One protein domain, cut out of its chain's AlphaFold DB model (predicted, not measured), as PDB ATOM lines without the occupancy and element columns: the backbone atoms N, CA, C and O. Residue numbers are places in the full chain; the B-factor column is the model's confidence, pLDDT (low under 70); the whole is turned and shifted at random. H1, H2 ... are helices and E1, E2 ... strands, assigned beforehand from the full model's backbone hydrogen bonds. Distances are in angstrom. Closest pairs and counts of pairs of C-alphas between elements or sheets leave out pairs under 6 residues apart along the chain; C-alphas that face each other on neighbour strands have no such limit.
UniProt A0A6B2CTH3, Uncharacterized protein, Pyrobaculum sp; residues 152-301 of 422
ATOM      1  N   LEU A 152      22.568 -11.564  17.604       97.00
ATOM      2  CA  LEU A 152      22.057 -12.902  17.863       97.00
ATOM      3  C   LEU A 152      22.445 -13.795  16.690       97.00
ATOM      4  O   LEU A 152      22.129 -13.485  15.542       97.00
ATOM      5  N   VAL A 153      23.129 -14.902  16.969       96.12
ATOM      6  CA  VAL A 153      23.598 -15.847  15.948       96.12
ATOM      7  C   VAL A 153      23.136 -17.260  16.256       96.12
ATOM      8  O   VAL A 153      23.214 -17.711  17.397       96.12
ATOM      9  N   LYS A 154      22.648 -17.975  15.243       94.88
ATOM     10  CA  LYS A 154      22.212 -19.364  15.388       94.88
ATOM     11  C   LYS A 154      23.429 -20.266  15.614       94.88
ATOM     12  O   LYS A 154      24.387 -20.234  14.847       94.88
ATOM     13  N   THR A 155      23.383 -21.081  16.663       93.12
ATOM     14  CA  THR A 155      24.460 -22.001  17.074       93.12
ATOM     15  C   THR A 155      24.055 -23.468  17.011       93.12
ATOM     16  O   THR A 155      24.904 -24.354  17.076       93.12
ATOM     17  N   GLY A 156      22.769 -23.770  16.843       85.44
ATOM     18  CA  GLY A 156      22.326 -25.156  16.834       85.44
ATOM     19  C   GLY A 156      20.969 -25.369  16.193       85.44
ATOM     20  O   GLY A 156      20.080 -24.529  16.295       85.44
ATOM     21  N   GLU A 157      20.830 -26.528  15.563       83.25
ATOM     22  CA  GLU A 157      19.581 -27.220  15.281       83.25
ATOM     23  C   GLU A 157      19.815 -28.712  15.557       83.25
ATOM     24  O   GLU A 157      20.539 -29.394  14.823       83.25
ATOM     25  N   LYS A 158      19.286 -29.200  16.684       78.31
ATOM     26  CA  LYS A 158      19.495 -30.578  17.156       78.31
ATOM     27  C   LYS A 158      18.294 -31.450  16.781       78.31
ATOM     28  O   LYS A 158      17.382 -31.621  17.587       78.31
ATOM     29  N   LYS A 159      18.273 -32.032  15.577       82.00
ATOM     30  CA  LYS A 159      17.190 -32.932  15.135       82.00
ATOM     31  C   LYS A 159      17.717 -34.292  14.645       82.00
ATOM     32  O   LYS A 159      17.666 -34.574  13.449       82.00
ATOM     33  N   PRO A 160      18.204 -35.165  15.547       72.50
ATOM     34  CA  PRO A 160      18.777 -36.454  15.160       72.50
ATOM     35  C   PRO A 160      17.877 -37.246  14.187       72.50
ATOM     36  O   PRO A 160      16.661 -37.288  14.389       72.50
ATOM     37  N   PRO A 161      18.446 -37.880  13.143       73.69
ATOM     38  CA  PRO A 161      19.879 -38.017  12.859       73.69
ATOM     39  C   PRO A 161      20.494 -36.811  12.124       73.69
ATOM     40  O   PRO A 161      21.670 -36.857  11.767       73.69
ATOM     41  N   GLU A 162      19.738 -35.737  11.896       82.88
ATOM     42  CA  GLU A 162      20.196 -34.523  11.219       82.88
ATOM     43  C   GLU A 162      20.569 -33.439  12.238       82.88
ATOM     44  O   GLU A 162      19.740 -32.875  12.950       82.88
ATOM     45  N   LEU A 163      21.858 -33.155  12.347       86.12
ATOM     46  CA  LEU A 163      22.380 -32.134  13.244       86.12
ATOM     47  C   LEU A 163      22.924 -30.971  12.425       86.12
ATOM     48  O   LEU A 163      23.506 -31.167  11.360       86.12
ATOM     49  N   LYS A 164      22.792 -29.755  12.952       89.56
ATOM     50  CA  LYS A 164      23.524 -28.577  12.479       89.56
ATOM     51  C   LYS A 164      23.986 -27.782  13.695       89.56
ATOM     52  O   LYS A 164      23.237 -26.982  14.235       89.56
ATOM     53  N   LEU A 165      25.213 -28.021  14.135       90.12
ATOM     54  CA  LEU A 165      25.850 -27.317  15.246       90.12
ATOM     55  C   LEU A 165      26.853 -26.308  14.690       90.12
ATOM     56  O   LEU A 165      27.607 -26.625  13.769       90.12
ATOM     57  N   ILE A 166      26.846 -25.098  15.236       93.00
ATOM     58  CA  ILE A 166      27.712 -23.992  14.844       93.00
ATOM     59  C   ILE A 166      28.298 -23.372  16.109       93.00
ATOM     60  O   ILE A 166      27.579 -22.974  17.021       93.00
ATOM     61  N   TYR A 167      29.615 -23.255  16.131       92.38
ATOM     62  CA  TYR A 167      30.384 -22.659  17.208       92.38
ATOM     63  C   TYR A 167      31.190 -21.487  16.665       92.38
ATOM     64  O   TYR A 167      31.543 -21.461  15.483       92.38
ATOM     65  N   TYR A 168      31.490 -20.533  17.539       94.69
ATOM     66  CA  TYR A 168      32.220 -19.326  17.187       94.69
ATOM     67  C   TYR A 168      33.377 -19.113  18.160       94.69
ATOM     68  O   TYR A 168      33.177 -19.165  19.375       94.69
ATOM     69  N   HIS A 169      34.560 -18.821  17.624       94.44
ATOM     70  CA  HIS A 169      35.712 -18.348  18.384       94.44
ATOM     71  C   HIS A 169      36.128 -16.958  17.906       94.44
ATOM     72  O   HIS A 169      36.097 -16.664  16.712       94.44
ATOM     73  N   LEU A 170      36.520 -16.105  18.843       95.06
ATOM     74  CA  LEU A 170      37.075 -14.783  18.590       95.06
ATOM     75  C   LEU A 170      38.591 -14.913  18.484       95.06
ATOM     76  O   LEU A 170      39.218 -15.509  19.361       95.06
ATOM     77  N   GLN A 171      39.178 -14.370  17.418       93.31
ATOM     78  CA  GLN A 171      40.626 -14.382  17.241       93.31
ATOM     79  C   GLN A 171      41.251 -13.150  17.888       93.31
ATOM     80  O   GLN A 171      40.878 -12.021  17.577       93.31
ATOM     81  N   LYS A 172      42.225 -13.345  18.772       90.25
ATOM     82  CA  LYS A 172      42.963 -12.247  19.395       90.25
ATOM     83  C   LYS A 172      44.429 -12.619  19.529       90.25
ATOM     84  O   LYS A 172      44.767 -13.511  20.293       90.25
ATOM     85  N   ASP A 173      45.288 -11.967  18.750       88.00
ATOM     86  CA  ASP A 173      46.748 -12.112  18.838       88.00
ATOM     87  C   ASP A 173      47.247 -13.572  18.795       88.00
ATOM     88  O   ASP A 173      48.161 -13.969  19.513       88.00
ATOM     89  N   GLY A 174      46.623 -14.399  17.948       88.44
ATOM     90  CA  GLY A 174      46.962 -15.825  17.811       88.44
ATOM     91  C   GLY A 174      46.284 -16.745  18.834       88.44
ATOM     92  O   GLY A 174      46.502 -17.953  18.807       88.44
ATOM     93  N   ILE A 175      45.424 -16.204  19.697       91.81
ATOM     94  CA  ILE A 175      44.579 -16.947  20.634       91.81
ATOM     95  C   ILE A 175      43.157 -17.033  20.070       91.81
ATOM     96  O   ILE A 175      42.668 -16.096  19.435       91.81
ATOM     97  N   LEU A 176      42.502 -18.169  20.294       93.31
ATOM     98  CA  LEU A 176      41.097 -18.399  19.984       93.31
ATOM     99  C   LEU A 176      40.296 -18.558  21.271       93.31
ATOM    100  O   LEU A 176      40.453 -19.538  21.998       93.31
ATOM    101  N   GLU A 177      39.393 -17.613  21.507       93.81
ATOM    102  CA  GLU A 177      38.507 -17.606  22.669       93.81
ATOM    103  C   GLU A 177      37.081 -17.950  22.250       93.81
ATOM    104  O   GLU A 177      36.559 -17.420  21.271       93.81
ATOM    105  N   ARG A 178      36.412 -18.827  22.990       92.44
ATOM    106  CA  ARG A 178      35.024 -19.205  22.736       92.44
ATOM    107  C   ARG A 178      34.096 -18.010  22.903       92.44
ATOM    108  O   ARG A 178      34.016 -17.418  23.977       92.44
ATOM    109  N   ALA A 179      33.331 -17.694  21.860       93.56
ATOM    110  CA  ALA A 179      32.429 -16.547  21.880       93.56
ATOM    111  C   ALA A 179      31.306 -16.703  22.919       93.56
ATOM    112  O   ALA A 179      30.868 -15.718  23.506       93.56
ATOM    113  N   ASP A 180      30.858 -17.932  23.187       90.38
ATOM    114  CA  ASP A 180      29.780 -18.199  24.141       90.38
ATOM    115  C   ASP A 180      30.162 -17.963  25.609       90.38
ATOM    116  O   ASP A 180      29.270 -17.815  26.439       90.38
ATOM    117  N   LYS A 181      31.453 -17.794  25.928       90.38
ATOM    118  CA  LYS A 181      31.900 -17.281  27.237       90.38
ATOM    119  C   LYS A 181      31.492 -15.830  27.488       90.38
ATOM    120  O   LYS A 181      31.386 -15.407  28.636       90.38
ATOM    121  N   TYR A 182      31.301 -15.060  26.421       89.50
ATOM    122  CA  TYR A 182      31.009 -13.627  26.474       89.50
ATOM    123  C   TYR A 182      29.541 -13.304  26.203       89.50
ATOM    124  O   TYR A 182      29.177 -12.133  26.087       89.50
ATOM    125  N   GLY A 183      28.709 -14.334  26.066       89.06
ATOM    126  CA  GLY A 183      27.321 -14.203  25.673       89.06
ATOM    127  C   GLY A 183      26.383 -15.052  26.512       89.06
ATOM    128  O   GLY A 183      26.786 -15.778  27.415       89.06
ATOM    129  N   ALA A 184      25.101 -14.950  26.183       91.25
ATOM    130  CA  ALA A 184      24.067 -15.818  26.726       91.25
ATOM    131  C   ALA A 184      23.514 -16.708  25.613       91.25
ATOM    132  O   ALA A 184      23.316 -16.244  24.489       91.25
ATOM    133  N   THR A 185      23.235 -17.969  25.924       91.38
ATOM    134  CA  THR A 185      22.542 -18.874  25.009       91.38
ATOM    135  C   THR A 185      21.043 -18.865  25.287       91.38
ATOM    136  O   THR A 185      20.600 -18.781  26.432       91.38
ATOM    137  N   VAL A 186      20.250 -18.933  24.221       92.31
ATOM    138  CA  VAL A 186      18.794 -19.064  24.287       92.31
ATOM    139  C   VAL A 186      18.390 -20.265  23.458       92.31
ATOM    140  O   VAL A 186      18.607 -20.305  22.247       92.31
ATOM    141  N   GLU A 187      17.797 -21.242  24.126       90.81
ATOM    142  CA  GLU A 187      17.120 -22.353  23.471       90.81
ATOM    143  C   GLU A 187      15.694 -21.940  23.123       90.81
ATOM    144  O   GLU A 187      15.008 -21.282  23.912       90.81
ATOM    145  N   VAL A 188      15.263 -22.311  21.922       88.62
ATOM    146  CA  VAL A 188      13.927 -22.015  21.405       88.62
ATOM    147  C   VAL A 188      13.261 -23.315  20.947       88.62
ATOM    148  O   VAL A 188      13.955 -24.308  20.687       88.62
ATOM    149  N   PRO A 189      11.920 -23.346  20.832       80.31
ATOM    150  CA  PRO A 189      11.212 -24.497  20.283       80.31
ATOM    151  C   PRO A 189      11.796 -24.970  18.946       80.31
ATOM    152  O   PRO A 189      12.370 -24.188  18.190       80.31
ATOM    153  N   ASN A 190      11.611 -26.256  18.633       78.06
ATOM    154  CA  ASN A 190      12.202 -26.934  17.468       78.06
ATOM    155  C   ASN A 190      13.722 -27.157  17.559       78.06
ATOM    156  O   ASN A 190      14.393 -27.275  16.535       78.06
ATOM    157  N   ASN A 191      14.253 -27.263  18.783       83.94
ATOM    158  CA  ASN A 191      15.647 -27.615  19.071       83.94
ATOM    159  C   ASN A 191      16.668 -26.659  18.440       83.94
ATOM    160  O   ASN A 191      17.764 -27.090  18.064       83.94
ATOM    161  N   GLN A 192      16.303 -25.384  18.291       89.69
ATOM    162  CA  GLN A 192      17.228 -24.363  17.824       89.69
ATOM    163  C   GLN A 192      17.853 -23.627  19.009       89.69
ATOM    164  O   GLN A 192      17.230 -23.445  20.057       89.69
ATOM    165  N   THR A 193      19.091 -23.184  18.827       93.12
ATOM    166  CA  THR A 193      19.830 -22.432  19.843       93.12
ATOM    167  C   THR A 193      20.425 -21.185  19.215       93.12
ATOM    168  O   THR A 193      20.973 -21.238  18.112       93.12
ATOM    169  N   TYR A 194      20.322 -20.070  19.932       95.44
ATOM    170  CA  TYR A 194      20.911 -18.789  19.570       95.44
ATOM    171  C   TYR A 194      21.912 -18.356  20.632       95.44
ATOM    172  O   TYR A 194      21.693 -18.558  21.823       95.44
ATOM    173  N   LEU A 195      23.006 -17.746  20.197       95.88
ATOM    174  CA  LEU A 195      23.982 -17.087  21.050       95.88
ATOM    175  C   LEU A 195      23.817 -15.572  20.912       95.88
ATOM    176  O   LEU A 195      23.802 -15.047  19.802       95.88
ATOM    177  N   ILE A 196      23.691 -14.890  22.046       95.69
ATOM    178  CA  ILE A 196      23.559 -13.439  22.153       95.69
ATOM    179  C   ILE A 196      24.929 -12.866  22.514       95.69
ATOM    180  O   ILE A 196      25.428 -13.122  23.608       95.69
ATOM    181  N   LEU A 197      25.521 -12.085  21.613       95.00
ATOM    182  CA  LEU A 197      26.853 -11.496  21.763       95.00
ATOM    183  C   LEU A 197      26.769  -9.981  21.761       95.00
ATOM    184  O   LEU A 197      26.169  -9.404  20.861       95.00
ATOM    185  N   SER A 198      27.410  -9.325  22.725       93.44
ATOM    186  CA  SER A 198      27.609  -7.877  22.652       93.44
ATOM    187  C   SER A 198      28.554  -7.555  21.495       93.44
ATOM    188  O   SER A 198      29.640  -8.134  21.400       93.44
ATOM    189  N   LYS A 199      28.168  -6.614  20.627       92.38
ATOM    190  CA  LYS A 199      29.007  -6.168  19.505       92.38
ATOM    191  C   LYS A 199      30.330  -5.561  19.987       92.38
ATOM    192  O   LYS A 199      31.344  -5.724  19.316       92.38
ATOM    193  N   ASP A 200      30.364  -4.979  21.187       90.81
ATOM    194  CA  ASP A 200      31.587  -4.433  21.797       90.81
ATOM    195  C   ASP A 200      32.624  -5.518  22.115       90.81
ATOM    196  O   ASP A 200      33.822  -5.249  22.166       90.81
ATOM    197  N   ARG A 201      32.182  -6.765  22.321       88.31
ATOM    198  CA  ARG A 201      33.071  -7.917  22.531       88.31
ATOM    199  C   ARG A 201      33.591  -8.506  21.222       88.31
ATOM    200  O   ARG A 201      34.527  -9.293  21.249       88.31
ATOM    201  N   LEU A 202      33.036  -8.091  20.085       89.12
ATOM    202  CA  LEU A 202      33.434  -8.526  18.747       89.12
ATOM    203  C   LEU A 202      34.495  -7.597  18.131       89.12
ATOM    204  O   LEU A 202      34.614  -7.512  16.916       89.12
ATOM    205  N   GLN A 203      35.306  -6.911  18.943       84.19
ATOM    206  CA  GLN A 203      36.421  -6.064  18.483       84.19
ATOM    207  C   GLN A 203      37.652  -6.888  18.055       84.19
ATOM    208  O   GLN A 203      38.788  -6.597  18.417       84.19
ATOM    209  N   THR A 204      37.416  -7.947  17.288       90.50
ATOM    210  CA  THR A 204      38.432  -8.781  16.646       90.50
ATOM    211  C   THR A 204      38.332  -8.605  15.131       90.50
ATOM    212  O   THR A 204      37.223  -8.423  14.624       90.50
ATOM    213  N   PRO A 205      39.437  -8.670  14.367       92.12
ATOM    214  CA  PRO A 205      39.361  -8.647  12.909       92.12
ATOM    215  C   PRO A 205      38.632  -9.868  12.323       92.12
ATOM    216  O   PRO A 205      37.974  -9.740  11.286       92.12
ATOM    217  N   LEU A 206      38.727 -11.031  12.980       95.19
ATOM    218  CA  LEU A 206      38.229 -12.303  12.464       95.19
ATOM    219  C   LEU A 206      37.486 -13.116  13.527       95.19
ATOM    220  O   LEU A 206      37.950 -13.313  14.650       95.19
ATOM    221  N   VAL A 207      36.360 -13.691  13.117       96.50
ATOM    222  CA  VAL A 207      35.643 -14.719  13.875       96.50
ATOM    223  C   VAL A 207      35.834 -16.056  13.174       96.50
ATOM    224  O   VAL A 207      35.583 -16.176  11.974       96.50
ATOM    225  N   LEU A 208      36.255 -17.076  13.915       95.00
ATOM    226  CA  LEU A 208      36.284 -18.445  13.420       95.00
ATOM    227  C   LEU A 208      34.917 -19.086  13.643       95.00
ATOM    228  O   LEU A 208      34.484 -19.253  14.780       95.00
ATOM    229  N   GLN A 209      34.247 -19.483  12.568       93.94
ATOM    230  CA  GLN A 209      33.062 -20.325  12.629       93.94
ATOM    231  C   GLN A 209      33.459 -21.784  12.441       93.94
ATOM    232  O   GLN A 209      34.023 -22.145  11.411       93.94
ATOM    233  N   THR A 210      33.068 -22.631  13.385       89.56
ATOM    234  CA  THR A 210      33.185 -24.087  13.292       89.56
ATOM    235  C   THR A 210      31.800 -24.701  13.152       89.56
ATOM    236  O   THR A 210      30.916 -24.417  13.953       89.56
ATOM    237  N   ARG A 211      31.593 -25.564  12.157       88.69
ATOM    238  CA  ARG A 211      30.316 -26.232  11.890       88.69
ATOM    239  C   ARG A 211      30.473 -27.745  11.945       88.69
ATOM    240  O   ARG A 211      31.386 -28.287  11.334       88.69
ATOM    241  N   ILE A 212      29.529 -28.407  12.610       85.06
ATOM    242  CA  ILE A 212      29.309 -29.856  12.542       85.06
ATOM    243  C   ILE A 212      27.899 -30.075  12.008       85.06
ATOM    244  O   ILE A 212      26.935 -29.580  12.592       85.06
ATOM    245  N   ALA A 213      27.757 -30.802  10.907       86.81
ATOM    246  CA  ALA A 213      26.459 -31.147  10.355       86.81
ATOM    247  C   ALA A 213      26.361 -32.633  10.020       86.81
ATOM    248  O   ALA A 213      27.314 -33.216   9.521       86.81
ATOM    249  N   THR A 214      25.198 -33.231  10.255       84.19
ATOM    250  CA  THR A 214      24.868 -34.581   9.788       84.19
ATOM    251  C   THR A 214      23.593 -34.531   8.962       84.19
ATOM    252  O   THR A 214      22.695 -33.743   9.256       84.19
ATOM    253  N   TYR A 215      23.524 -35.324   7.898       84.69
ATOM    254  CA  TYR A 215      22.387 -35.323   6.978       84.69
ATOM    255  C   TYR A 215      22.226 -36.679   6.292       84.69
ATOM    256  O   TYR A 215      23.202 -37.401   6.074       84.69
ATOM    257  N   LEU A 216      20.988 -37.029   5.948       84.00
ATOM    258  CA  LEU A 216      20.685 -38.257   5.218       84.00
ATOM    259  C   LEU A 216      20.630 -37.971   3.714       84.00
ATOM    260  O   LEU A 216      19.867 -37.116   3.272       84.00
ATOM    261  N   THR A 217      21.386 -38.716   2.909       77.12
ATOM    262  CA  THR A 217      21.227 -38.716   1.448       77.12
ATOM    263  C   THR A 217      20.553 -40.001   0.998       77.12
ATOM    264  O   THR A 217      20.815 -41.073   1.540       77.12
ATOM    265  N   SER A 218      19.666 -39.903   0.007       73.88
ATOM    266  CA  SER A 218      19.200 -41.083  -0.722       73.88
ATOM    267  C   SER A 218      20.187 -41.352  -1.843       73.88
ATOM    268  O   SER A 218      20.399 -40.481  -2.684       73.88
ATOM    269  N   ILE A 219      20.768 -42.545  -1.870       65.38
ATOM    270  CA  ILE A 219      21.486 -43.024  -3.056       65.38
ATOM    271  C   ILE A 219      20.492 -43.635  -4.053       65.38
ATOM    272  O   ILE A 219      19.327 -43.867  -3.714       65.38
ATOM    273  N   GLU A 220      20.927 -43.865  -5.295       58.62
ATOM    274  CA  GLU A 220      20.095 -44.395  -6.392       58.62
ATOM    275  C   GLU A 220      19.369 -45.705  -6.022       58.62
ATOM    276  O   GLU A 220      18.281 -45.980  -6.524       58.62
ATOM    277  N   THR A 221      19.905 -46.466  -5.061       60.56
ATOM    278  CA  THR A 221      19.309 -47.696  -4.514       60.56
ATOM    279  C   THR A 221      18.172 -47.466  -3.501       60.56
ATOM    280  O   THR A 221      17.661 -48.429  -2.938       60.56
ATOM    281  N   ARG A 222      17.746 -46.214  -3.255       64.44
ATOM    282  CA  ARG A 222      16.782 -45.788  -2.207       64.44
ATOM    283  C   ARG A 222      17.226 -46.041  -0.762       64.44
ATOM    284  O   ARG A 222      16.454 -45.785   0.165       64.44
ATOM    285  N   GLU A 223      18.454 -46.492  -0.542       71.75
ATOM    286  CA  GLU A 223      19.021 -46.545   0.801       71.75
ATOM    287  C   GLU A 223      19.323 -45.129   1.300       71.75
ATOM    288  O   GLU A 223      19.869 -44.291   0.575       71.75
ATOM    289  N   LYS A 224      18.966 -44.861   2.561       76.56
ATOM    290  CA  LYS A 224      19.355 -43.626   3.240       76.56
ATOM    291  C   LYS A 224      20.729 -43.813   3.859       76.56
ATOM    292  O   LYS A 224      20.914 -44.661   4.728       76.56
ATOM    293  N   VAL A 225      21.668 -42.982   3.441       78.62
ATOM    294  CA  VAL A 225      23.034 -42.965   3.946       78.62
ATOM    295  C   VAL A 225      23.213 -41.748   4.845       78.62
ATOM    296  O   VAL A 225      22.927 -40.623   4.440       78.62
ATOM    297  N   LEU A 226      23.677 -41.970   6.074       80.12
ATOM    298  CA  LEU A 226      24.072 -40.891   6.973       80.12
ATOM    299  C   LEU A 226      25.428 -40.337   6.543       80.12
ATOM    300  O   LEU A 226      26.387 -41.093   6.433       80.12
ATOM    301  N   ASN A 227      25.503 -39.026   6.349       80.12
ATOM    302  CA  ASN A 227      26.724 -38.290   6.037       80.12
ATOM    303  C   ASN A 227      27.015 -37.288   7.155       80.12
ATOM    304  O   ASN A 227      26.097 -36.835   7.845       80.12
ATOM    305  N   ALA A 228      28.285 -36.912   7.296       78.81
ATOM    306  CA  ALA A 228      28.727 -35.893   8.236       78.81
ATOM    307  C   ALA A 228      29.683 -34.894   7.565       78.81
ATOM    308  O   ALA A 228      30.545 -35.268   6.769       78.81
ATOM    309  N   ASP A 229      29.538 -33.621   7.922       78.81
ATOM    310  CA  ASP A 229      30.392 -32.506   7.526       78.81
ATOM    311  C   ASP A 229      30.940 -31.810   8.774       78.81
ATOM    312  O   ASP A 229      30.185 -31.446   9.675       78.81
ATOM    313  N   VAL A 230      32.256 -31.598   8.809       79.38
ATOM    314  CA  VAL A 230      32.927 -30.770   9.817       79.38
ATOM    315  C   VAL A 230      33.747 -29.724   9.080       79.38
ATOM    316  O   VAL A 230      34.603 -30.064   8.265       79.38
ATOM    317  N   SER A 231      33.489 -28.445   9.317       82.19
ATOM    318  CA  SER A 231      34.181 -27.367   8.611       82.19
ATOM    319  C   SER A 231      34.493 -26.190   9.520       82.19
ATOM    320  O   SER A 231      33.784 -25.935  10.489       82.19
ATOM    321  N   ALA A 232      35.561 -25.473   9.185       87.62
ATOM    322  CA  ALA A 232      35.967 -24.247   9.850       87.62
ATOM    323  C   ALA A 232      36.150 -23.137   8.807       87.62
ATOM    324  O   ALA A 232      36.664 -23.377   7.710       87.62
ATOM    325  N   LYS A 233      35.684 -21.928   9.118       91.81
ATOM    326  CA  LYS A 233      35.766 -20.761   8.236       91.81
ATOM    327  C   LYS A 233      36.092 -19.517   9.037       91.81
ATOM    328  O   LYS A 233      35.425 -19.238  10.029       91.81
ATOM    329  N   TRP A 234      37.052 -18.743   8.560       95.00
ATOM    330  CA  TRP A 234      37.225 -17.371   9.005       95.00
ATOM    331  C   TRP A 234      36.142 -16.493   8.415       95.00
ATOM    332  O   TRP A 234      35.762 -16.657   7.254       95.00
ATOM    333  N   ILE A 235      35.667 -15.554   9.220       97.06
ATOM    334  CA  ILE A 235      34.679 -14.559   8.846       97.06
ATOM    335  C   ILE A 235      35.234 -13.186   9.216       97.06
ATOM    336  O   ILE A 235      35.617 -12.975  10.365       97.06
ATOM    337  N   GLU A 236      35.240 -12.242   8.270       97.12
ATOM    338  CA  GLU A 236      35.537 -10.840   8.591       97.12
ATOM    339  C   GLU A 236      34.471 -10.293   9.540       97.12
ATOM    340  O   GLU A 236      33.280 -10.241   9.195       97.12
ATOM    341  N   THR A 237      34.895  -9.836  10.719       96.00
ATOM    342  CA  THR A 237      33.969  -9.415  11.776       96.00
ATOM    343  C   THR A 237      33.077  -8.252  11.350       96.00
ATOM    344  O   THR A 237      31.901  -8.218  11.705       96.00
ATOM    345  N   SER A 238      33.589  -7.355  10.500       94.62
ATOM    346  CA  SER A 238      32.835  -6.239   9.910       94.62
ATOM    347  C   SER A 238      31.573  -6.696   9.164       94.62
ATOM    348  O   SER A 238      30.537  -6.037   9.242       94.62
ATOM    349  N   THR A 239      31.632  -7.847   8.487       94.62
ATOM    350  CA  THR A 239      30.479  -8.458   7.808       94.62
ATOM    351  C   THR A 239      29.685  -9.382   8.727       94.62
ATOM    352  O   THR A 239      28.477  -9.534   8.552       94.62
ATOM    353  N   PHE A 240      30.336  -9.978   9.731       95.31
ATOM    354  CA  PHE A 240      29.704 -10.867  10.704       95.31
ATOM    355  C   PHE A 240      28.650 -10.147  11.553       95.31
ATOM    356  O   PHE A 240      27.533 -10.652  11.681       95.31
ATOM    357  N   ILE A 241      28.977  -8.950  12.051       94.38
ATOM    358  CA  ILE A 241      28.105  -8.142  12.922       94.38
ATOM    359  C   ILE A 241      26.943  -7.461  12.189       94.38
ATOM    360  O   ILE A 241      26.118  -6.806  12.824       94.38
ATOM    361  N   GLN A 242      26.879  -7.602  10.863       93.12
ATOM    362  CA  GLN A 242      25.846  -7.023  10.012       93.12
ATOM    363  C   GLN A 242      25.041  -8.154   9.348       93.12
ATOM    364  O   GLN A 242      25.496  -8.724   8.352       93.12
ATOM    365  N   PRO A 243      23.839  -8.497   9.852       94.00
ATOM    366  CA  PRO A 243      23.024  -9.588   9.309       94.00
ATOM    367  C   PRO A 243      22.752  -9.482   7.805       94.00
ATOM    368  O   PRO A 243      22.764 -10.491   7.101       94.00
ATOM    369  N   CYS A 244      22.575  -8.253   7.308       94.12
ATOM    370  CA  CYS A 244      22.310  -7.969   5.900       94.12
ATOM    371  C   CYS A 244      23.550  -7.798   5.020       94.12
ATOM    372  O   CYS A 244      23.408  -7.634   3.809       94.12
ATOM    373  N   ALA A 245      24.755  -7.856   5.588       92.62
ATOM    374  CA  ALA A 245      25.971  -7.918   4.793       92.62
ATOM    375  C   ALA A 245      26.219  -9.354   4.318       92.62
ATOM    376  O   ALA A 245      26.084 -10.319   5.084       92.62
ATOM    377  N   THR A 246      26.644  -9.493   3.060       91.25
ATOM    378  CA  THR A 246      27.225 -10.741   2.557       91.25
ATOM    379  C   THR A 246      28.456 -11.070   3.392       91.25
ATOM    380  O   THR A 246      29.389 -10.269   3.465       91.25
ATOM    381  N   LEU A 247      28.460 -12.251   4.012       92.81
ATOM    382  CA  LEU A 247      29.605 -12.717   4.784       92.81
ATOM    383  C   LEU A 247      30.834 -12.832   3.885       92.81
ATOM    384  O   LEU A 247      30.814 -13.542   2.878       92.81
ATOM    385  N   ARG A 248      31.918 -12.173   4.287       96.12
ATOM    386  CA  ARG A 248      33.239 -12.415   3.713       96.12
ATOM    387  C   ARG A 248      33.894 -13.531   4.496       96.12
ATOM    388  O   ARG A 248      34.162 -13.379   5.686       96.12
ATOM    389  N   THR A 249      34.092 -14.659   3.825       95.62
ATOM    390  CA  THR A 249      34.599 -15.870   4.464       95.62
ATOM    391  C   THR A 249      35.720 -16.503   3.669       95.62
ATOM    392  O   THR A 249      35.661 -16.521   2.440       95.62
ATOM    393  N   VAL A 250      36.652 -17.136   4.370       93.69
ATOM    394  CA  VAL A 250      37.648 -18.038   3.787       93.69
ATOM    395  C   VAL A 250      37.707 -19.318   4.617       93.69
ATOM    396  O   VAL A 250      37.505 -19.289   5.829       93.69
ATOM    397  N   SER A 251      37.907 -20.463   3.969       89.62
ATOM    398  CA  SER A 251      38.055 -21.739   4.675       89.62
ATOM    399  C   SER A 251      39.302 -21.709   5.554       89.62
ATOM    400  O   SER A 251      40.372 -21.357   5.065       89.62
ATOM    401  N   ALA A 252      39.166 -22.111   6.816       86.69
ATOM    402  CA  ALA A 252      40.292 -22.253   7.730       86.69
ATOM    403  C   ALA A 252      40.836 -23.684   7.623       86.69
ATOM    404  O   ALA A 252      40.127 -24.655   7.901       86.69
ATOM    405  N   GLY A 253      42.074 -23.813   7.149       77.44
ATOM    406  CA  GLY A 253      42.719 -25.112   6.952       77.44
ATOM    407  C   GLY A 253      43.278 -25.685   8.262       77.44
ATOM    408  O   GLY A 253      43.657 -24.917   9.144       77.44
ATOM    409  N   PRO A 254      43.417 -27.017   8.402       72.25
ATOM    410  CA  PRO A 254      43.983 -27.622   9.612       72.25
ATOM    411  C   PRO A 254      45.383 -27.108   9.971       72.25
ATOM    412  O   PRO A 254      45.660 -26.868  11.141       72.25
ATOM    413  N   GLU A 255      46.260 -26.915   8.979       75.25
ATOM    414  CA  GLU A 255      47.626 -26.420   9.215       75.25
ATOM    415  C   GLU A 255      47.635 -24.992   9.764       75.25
ATOM    416  O   GLU A 255      48.393 -24.681  10.675       75.25
ATOM    417  N   GLU A 256      46.729 -24.143   9.281       81.31
ATOM    418  CA  GLU A 256      46.555 -22.792   9.807       81.31
ATOM    419  C   GLU A 256      46.042 -22.823  11.254       81.31
ATOM    420  O   GLU A 256      46.593 -22.161  12.132       81.31
ATOM    421  N   LEU A 257      45.017 -23.636  11.526       81.94
ATOM    422  CA  LEU A 257      44.386 -23.731  12.844       81.94
ATOM    423  C   LEU A 257      45.321 -24.280  13.930       81.94
ATOM    424  O   LEU A 257      45.129 -23.985  15.111       81.94
ATOM    425  N   ARG A 258      46.366 -25.028  13.555       78.81
ATOM    426  CA  ARG A 258      47.408 -25.494  14.486       78.81
ATOM    427  C   ARG A 258      48.261 -24.370  15.068       78.81
ATOM    428  O   ARG A 258      48.838 -24.562  16.134       78.81
ATOM    429  N   HIS A 259      48.342 -23.220  14.400       84.00
ATOM    430  CA  HIS A 259      49.121 -22.077  14.879       84.00
ATOM    431  C   HIS A 259      48.412 -21.268  15.966       84.00
ATOM    432  O   HIS A 259      49.054 -20.449  16.625       84.00
ATOM    433  N   TYR A 260      47.115 -21.498  16.170       86.50
ATOM    434  CA  TYR A 260      46.339 -20.784  17.170       86.50
ATOM    435  C   TYR A 260      46.341 -21.514  18.508       86.50
ATOM    436  O   TYR A 260      46.162 -22.732  18.585       86.50
ATOM    437  N   GLN A 261      46.509 -20.743  19.577       85.75
ATOM    438  CA  GLN A 261      46.406 -21.235  20.944       85.75
ATOM    439  C   GLN A 261      44.943 -21.245  21.380       85.75
ATOM    440  O   GLN A 261      44.222 -20.267  21.196       85.75
ATOM    441  N   VAL A 262      44.509 -22.356  21.968       86.62
ATOM    442  CA  VAL A 262      43.141 -22.539  22.468       86.62
ATOM    443  C   VAL A 262      43.264 -23.103  23.875       86.62
ATOM    444  O   VAL A 262      43.782 -24.211  24.056       86.62
ATOM    445  N   ALA A 263      42.834 -22.338  24.878       84.56
ATOM    446  CA  ALA A 263      42.838 -22.819  26.253       84.56
ATOM    447  C   ALA A 263      41.840 -23.987  26.411       84.56
ATOM    448  O   ALA A 263      40.863 -24.052  25.661       84.56
ATOM    449  N   PRO A 264      42.042 -24.920  27.358       81.56
ATOM    450  CA  PRO A 264      41.123 -26.043  27.573       81.56
ATOM    451  C   PRO A 264      39.652 -25.619  27.710       81.56
ATOM    452  O   PRO A 264      38.764 -26.197  27.094       81.56
ATOM    453  N   GLU A 265      39.385 -24.543  28.443       82.88
ATOM    454  CA  GLU A 265      38.056 -23.957  28.618       82.88
ATOM    455  C   GLU A 265      37.470 -23.323  27.338       82.88
ATOM    456  O   GLU A 265      36.260 -23.110  27.251       82.88
ATOM    457  N   ASP A 266      38.316 -23.012  26.352       87.69
ATOM    458  CA  ASP A 266      37.946 -22.535  25.013       87.69
ATOM    459  C   ASP A 266      37.781 -23.675  24.005       87.69
ATOM    460  O   ASP A 266      37.370 -23.456  22.862       87.69
ATOM    461  N   LYS A 267      38.020 -24.922  24.413       85.25
ATOM    462  CA  LYS A 267      37.655 -26.068  23.592       85.25
ATOM    463  C   LYS A 267      36.144 -26.289  23.636       85.25
ATOM    464  O   LYS A 267      35.450 -26.062  24.632       85.25
ATOM    465  N   ILE A 268      35.603 -26.713  22.505       83.50
ATOM    466  CA  ILE A 268      34.214 -27.103  22.327       83.50
ATOM    467  C   ILE A 268      34.068 -28.535  22.838       83.50
ATOM    468  O   ILE A 268      34.659 -29.473  22.297       83.50
ATOM    469  N   ARG A 269      33.236 -28.704  23.865       80.12
ATOM    470  CA  ARG A 269      32.867 -30.019  24.392       80.12
ATOM    471  C   ARG A 269      31.797 -30.645  23.519       80.12
ATOM    472  O   ARG A 269      30.685 -30.126  23.446       80.12
ATOM    473  N   LEU A 270      32.115 -31.771  22.891       76.00
ATOM    474  CA  LEU A 270      31.138 -32.521  22.102       76.00
ATOM    475  C   LEU A 270      30.435 -33.584  22.950       76.00
ATOM    476  O   LEU A 270      31.073 -34.350  23.677       76.00
ATOM    477  N   GLU A 271      29.108 -33.647  22.825       75.56
ATOM    478  CA  GLU A 271      28.290 -34.690  23.444       75.56
ATOM    479  C   GLU A 271      28.632 -36.069  22.854       75.56
ATOM    480  O   GLU A 271      28.876 -36.212  21.650       75.56
ATOM    481  N   LYS A 272      28.594 -37.119  23.688       67.62
ATOM    482  CA  LYS A 272      28.889 -38.503  23.265       67.62
ATOM    483  C   LYS A 272      28.014 -38.954  22.091       67.62
ATOM    484  O   LYS A 272      28.491 -39.624  21.181       67.62
ATOM    485  N   THR A 273      26.743 -38.562  22.107       71.44
ATOM    486  CA  THR A 273      25.762 -38.833  21.050       71.44
ATOM    487  C   THR A 273      26.172 -38.193  19.725       71.44
ATOM    488  O   THR A 273      26.145 -38.863  18.697       71.44
ATOM    489  N   THR A 274      26.626 -36.934  19.740       73.12
ATOM    490  CA  THR A 274      27.145 -36.240  18.552       73.12
ATOM    491  C   THR A 274      28.388 -36.931  18.004       73.12
ATOM    492  O   THR A 274      28.461 -37.186  16.804       73.12
ATOM    493  N   ILE A 275      29.337 -37.296  18.873       70.94
ATOM    494  CA  ILE A 275      30.556 -38.016  18.473       70.94
ATOM    495  C   ILE A 275      30.190 -39.350  17.812       70.94
ATOM    496  O   ILE A 275      30.673 -39.651  16.721       70.94
ATOM    497  N   SER A 276      29.310 -40.134  18.440       68.06
ATOM    498  CA  SER A 276      28.851 -41.419  17.903       68.06
ATOM    499  C   SER A 276      28.174 -41.264  16.543       68.06
ATOM    500  O   SER A 276      28.441 -42.041  15.631       68.06
ATOM    501  N   LEU A 277      27.319 -40.249  16.392       70.94
ATOM    502  CA  LEU A 277      26.601 -39.999  15.149       70.94
ATOM    503  C   LEU A 277      27.565 -39.645  14.009       70.94
ATOM    504  O   LEU A 277      27.477 -40.230  12.932       70.94
ATOM    505  N   VAL A 278      28.532 -38.759  14.267       71.44
ATOM    506  CA  VAL A 278      29.571 -38.387  13.292       71.44
ATOM    507  C   VAL A 278      30.444 -39.592  12.922       71.44
ATOM    508  O   VAL A 278      30.756 -39.762  11.749       71.44
ATOM    509  N   ARG A 279      30.797 -40.460  13.885       69.19
ATOM    510  CA  ARG A 279      31.544 -41.713  13.633       69.19
ATOM    511  C   ARG A 279      30.796 -42.681  12.722       69.19
ATOM    512  O   ARG A 279      31.423 -43.355  11.918       69.19
ATOM    513  N   SER A 280      29.474 -42.760  12.857       67.31
ATOM    514  CA  SER A 280      28.638 -43.711  12.111       67.31
ATOM    515  C   SER A 280      28.315 -43.296  10.667       67.31
ATOM    516  O   SER A 280      27.707 -44.069   9.928       67.31
ATOM    517  N   ALA A 281      28.671 -42.078  10.256       69.88
ATOM    518  CA  ALA A 281      28.352 -41.559   8.932       69.88
ATOM    519  C   ALA A 281      29.266 -42.155   7.837       69.88
ATOM    520  O   ALA A 281      30.488 -42.139   7.973       69.88
ATOM    521  N   LYS A 282      28.696 -42.622   6.713       67.75
ATOM    522  CA  LYS A 282      29.466 -43.019   5.522       67.75
ATOM    523  C   LYS A 282      29.988 -41.745   4.853       67.75
ATOM    524  O   LYS A 282      29.221 -40.945   4.328       67.75
ATOM    525  N   VAL A 283      31.291 -41.518   4.922       62.31
ATOM    526  CA  VAL A 283      31.905 -40.262   4.480       62.31
ATOM    527  C   VAL A 283      32.042 -40.223   2.951       62.31
ATOM    528  O   VAL A 283      32.753 -41.041   2.377       62.31
ATOM    529  N   TYR A 284      31.450 -39.225   2.292       46.56
ATOM    530  CA  TYR A 284      31.993 -38.669   1.044       46.56
ATOM    531  C   TYR A 284      32.838 -37.442   1.436       46.56
ATOM    532  O   TYR A 284      32.346 -36.624   2.204       46.56
ATOM    533  N   PHE A 285      34.072 -37.320   0.925       46.41
ATOM    534  CA  PHE A 285      35.154 -36.340   1.223       46.41
ATOM    535  C   PHE A 285      36.292 -36.869   2.135       46.41
ATOM    536  O   PHE A 285      36.023 -37.552   3.118       46.41
ATOM    537  N   PRO A 286      37.578 -36.607   1.804       45.16
ATOM    538  CA  PRO A 286      38.729 -37.380   2.292       45.16
ATOM    539  C   PRO A 286      38.841 -37.382   3.825       45.16
ATOM    540  O   PRO A 286      38.939 -36.337   4.471       45.16
ATOM    541  N   GLN A 287      38.799 -38.591   4.391       44.06
ATOM    542  CA  GLN A 287      38.497 -38.860   5.800       44.06
ATOM    543  C   GLN A 287      39.590 -38.434   6.801       44.06
ATOM    544  O   GLN A 287      39.306 -38.260   7.984       44.06
ATOM    545  N   THR A 288      40.822 -38.194   6.352       42.09
ATOM    546  CA  THR A 288      41.967 -37.827   7.206       42.09
ATOM    547  C   THR A 288      42.015 -36.342   7.578       42.09
ATOM    548  O   THR A 288      42.562 -35.982   8.617       42.09
ATOM    549  N   THR A 289      41.398 -35.459   6.791       43.97
ATOM    550  CA  THR A 289      41.601 -34.004   6.928       43.97
ATOM    551  C   THR A 289      40.624 -33.331   7.900       43.97
ATOM    552  O   THR A 289      40.896 -32.221   8.336       43.97
ATOM    553  N   ARG A 290      39.504 -33.981   8.270       47.59
ATOM    554  CA  ARG A 290      38.420 -33.414   9.115       47.59
ATOM    555  C   ARG A 290      38.394 -33.909  10.562       47.59
ATOM    556  O   ARG A 290      38.046 -33.134  11.446       47.59
ATOM    557  N   TYR A 291      38.785 -35.158  10.817       46.00
ATOM    558  CA  TYR A 291      38.850 -35.714  12.178       46.00
ATOM    559  C   TYR A 291      39.991 -35.090  13.001       46.00
ATOM    560  O   TYR A 291      39.836 -34.835  14.190       46.00
ATOM    561  N   LEU A 292      41.092 -34.758  12.318       46.62
ATOM    562  CA  LEU A 292      42.252 -34.025  12.835       46.62
ATOM    563  C   LEU A 292      42.102 -32.493  12.751       46.62
ATOM    564  O   LEU A 292      42.917 -31.775  13.325       46.62
ATOM    565  N   ALA A 293      41.095 -31.972  12.031       48.75
ATOM    566  CA  ALA A 293      40.988 -30.543  11.700       48.75
ATOM    567  C   ALA A 293      40.917 -29.626  12.924       48.75
ATOM    568  O   ALA A 293      41.196 -28.439  12.805       48.75
ATOM    569  N   LEU A 294      40.504 -30.156  14.076       52.00
ATOM    570  CA  LEU A 294      40.106 -29.364  15.228       52.00
ATOM    571  C   LEU A 294      40.478 -30.044  16.558       52.00
ATOM    572  O   LEU A 294      39.852 -29.749  17.568       52.00
ATOM    573  N   GLU A 295      41.502 -30.909  16.613       59.78
ATOM    574  CA  GLU A 295      42.023 -31.434  17.901       59.78
ATOM    575  C   GLU A 295      42.386 -30.301  18.887       59.78
ATOM    576  O   GLU A 295      42.288 -30.442  20.111       59.78
ATOM    577  N   ASN A 296      42.745 -29.134  18.344       69.81
ATOM    578  CA  ASN A 296      42.943 -27.916  19.119       69.81
ATOM    579  C   ASN A 296      41.628 -27.257  19.566       69.81
ATOM    580  O   ASN A 296      41.615 -26.670  20.641       69.81
ATOM    581  N   LEU A 297      40.533 -27.356  18.800       75.88
ATOM    582  CA  LEU A 297      39.256 -26.699  19.123       75.88
ATOM    583  C   LEU A 297      38.248 -27.586  19.842       75.88
ATOM    584  O   LEU A 297      37.313 -27.040  20.411       75.88
ATOM    585  N   PHE A 298      38.372 -28.911  19.802       76.38
ATOM    586  CA  PHE A 298      37.436 -29.822  20.453       76.38
ATOM    587  C   PHE A 298      38.081 -30.568  21.604       76.38
ATOM    588  O   PHE A 298      39.252 -30.940  21.565       76.38
ATOM    589  N   GLU A 299      37.258 -30.869  22.598       69.81
ATOM    590  CA  GLU A 299      37.551 -31.904  23.571       69.81
ATOM    591  C   GLU A 299      36.339 -32.838  23.708       69.81
ATOM    592  O   GLU A 299      35.186 -32.386  23.695       69.81
ATOM    593  N   PRO A 300      36.551 -34.159  23.804       57.59
ATOM    594  CA  PRO A 300      35.474 -35.061  24.172       57.59
ATOM    595  C   PRO A 300      35.009 -34.715  25.592       57.59
ATOM    596  O   PRO A 300      35.835 -34.497  26.479       57.59
ATOM    597  N   ALA A 301      33.693 -34.658  25.820       48.78
ATOM    598  CA  ALA A 301      33.164 -34.423  27.162       48.78
ATOM    599  C   ALA A 301      33.756 -35.444  28.160       48.78
ATOM    600  O   ALA A 301      33.816 -36.636  27.823       48.78
TER     601      ALA A 301
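AT A GLANCE: This is residues 152 to 301 of the 422 residues of an uncharacterized protein of Pyrobaculum sp (UniProt A0A6B2CTH3). One large, twisted antiparallel sheet makes a wall, with H5 and the small strand pair E9 and E10 over one face of it and the little helix H3 on the opposite face. The long hairpin of E6 and E7 runs along the longest axis, and its turn, residues 219 to 223, lies at one end of the whole. The 150 printed residues hold six named helices and ten named strands, in the order E1 E2 E3 H1 E4 E5 H2 E6 E7 H3 E8 H4 E9 H5 H6 E10. The large sheet, E1 to E8, is branched at E2, E9 and E10 are parallel, and the class is mixed, helices and strands. The whole is compact, with a radius of gyration of the C-alphas of 15.9 A and spans of 51 by 36 by 32 A.

HOW THE PARTS SIT: Begin at E1, residues 152 to 159, whose antiparallel neighbour E2, residues 162 to 172, forms a hairpin with it; N 157 and O 164 are 2.8 A apart. E3, residues 175 to 178, follows in a second hairpin, with N 170 and O 177 at 2.8 A; E1 E2 E3 is a meander, each strand the antiparallel neighbour of the one before. E1 and E3 lie on one side of E2, and on the other side you find E6, residues 206 to 218, with N 167 and O 210 at 2.8 A. On the other side of E1 from E2 lies E5, residues 192 to 198, with N 153 and O 195 at 2.9 A, and E5 makes a hairpin with the edge strand E4, residues 183 to 188, with N 186 and O 194 at 2.8 A. E6 forms a hairpin with E7, residues 224 to 236, with N 209 and O 233 at 2.8 A, and beside E7 is the edge strand E8, residues 249 to 251, with N 234 and O 250 at 2.8 A. H1, residues 179 to 182, is on the sheet at a height of 5.9 A, over none of the strands. H3, residues 237 to 240, is on the opposite face from H1 at a height of 7.0 A. H5, residues 272 to 279, is on the same face as H1 at a height of 9.5 A, only just over E2 and E6 with 3 C-alphas falling on each, and runs across the strands, at 79 degrees to E2 on the local plane. H2, residues 199 to 202, H4, residues 254 to 257, and H6, residues 288 to 291, only graze the sheet. E9, residues 268 to 270, and E10, residues 298 to 300, are parallel, with N 299 and O 268 at 3.0 A; with H5 and H6 between them they form a strand-helix-strand unit, its crossover right-handed. In H5 every O i to N i+4 pair is within hydrogen-bond range; the other helices are too short for such a pair, and the one O i to N i+3 pair is within range in H1, H2, H3 and H4 but not in H6.

IN THESE COORDINATES: Find C-alpha 152 at (22.057, -12.902, 17.863), where E1 begins its 20.8 A. E2 covers 32.9 A, E6 36.9 A and E7 37.0 A; look for C-alpha 224, where E7 begins, at (19.355, -43.626, 3.240). H5 spans 10.5 A. E10 ends at C-alpha 300, (35.474, -35.061, 24.172).

THE WHOLE: The C-alphas of Asp 200 and Thr 221, the two farthest apart, are 52.1 A apart. The printed part has no cut, and no link is long. The mean pLDDT of the printed part is 81.6; 27 residues are under 70, among them residues 219 to 222 and 279 to 296.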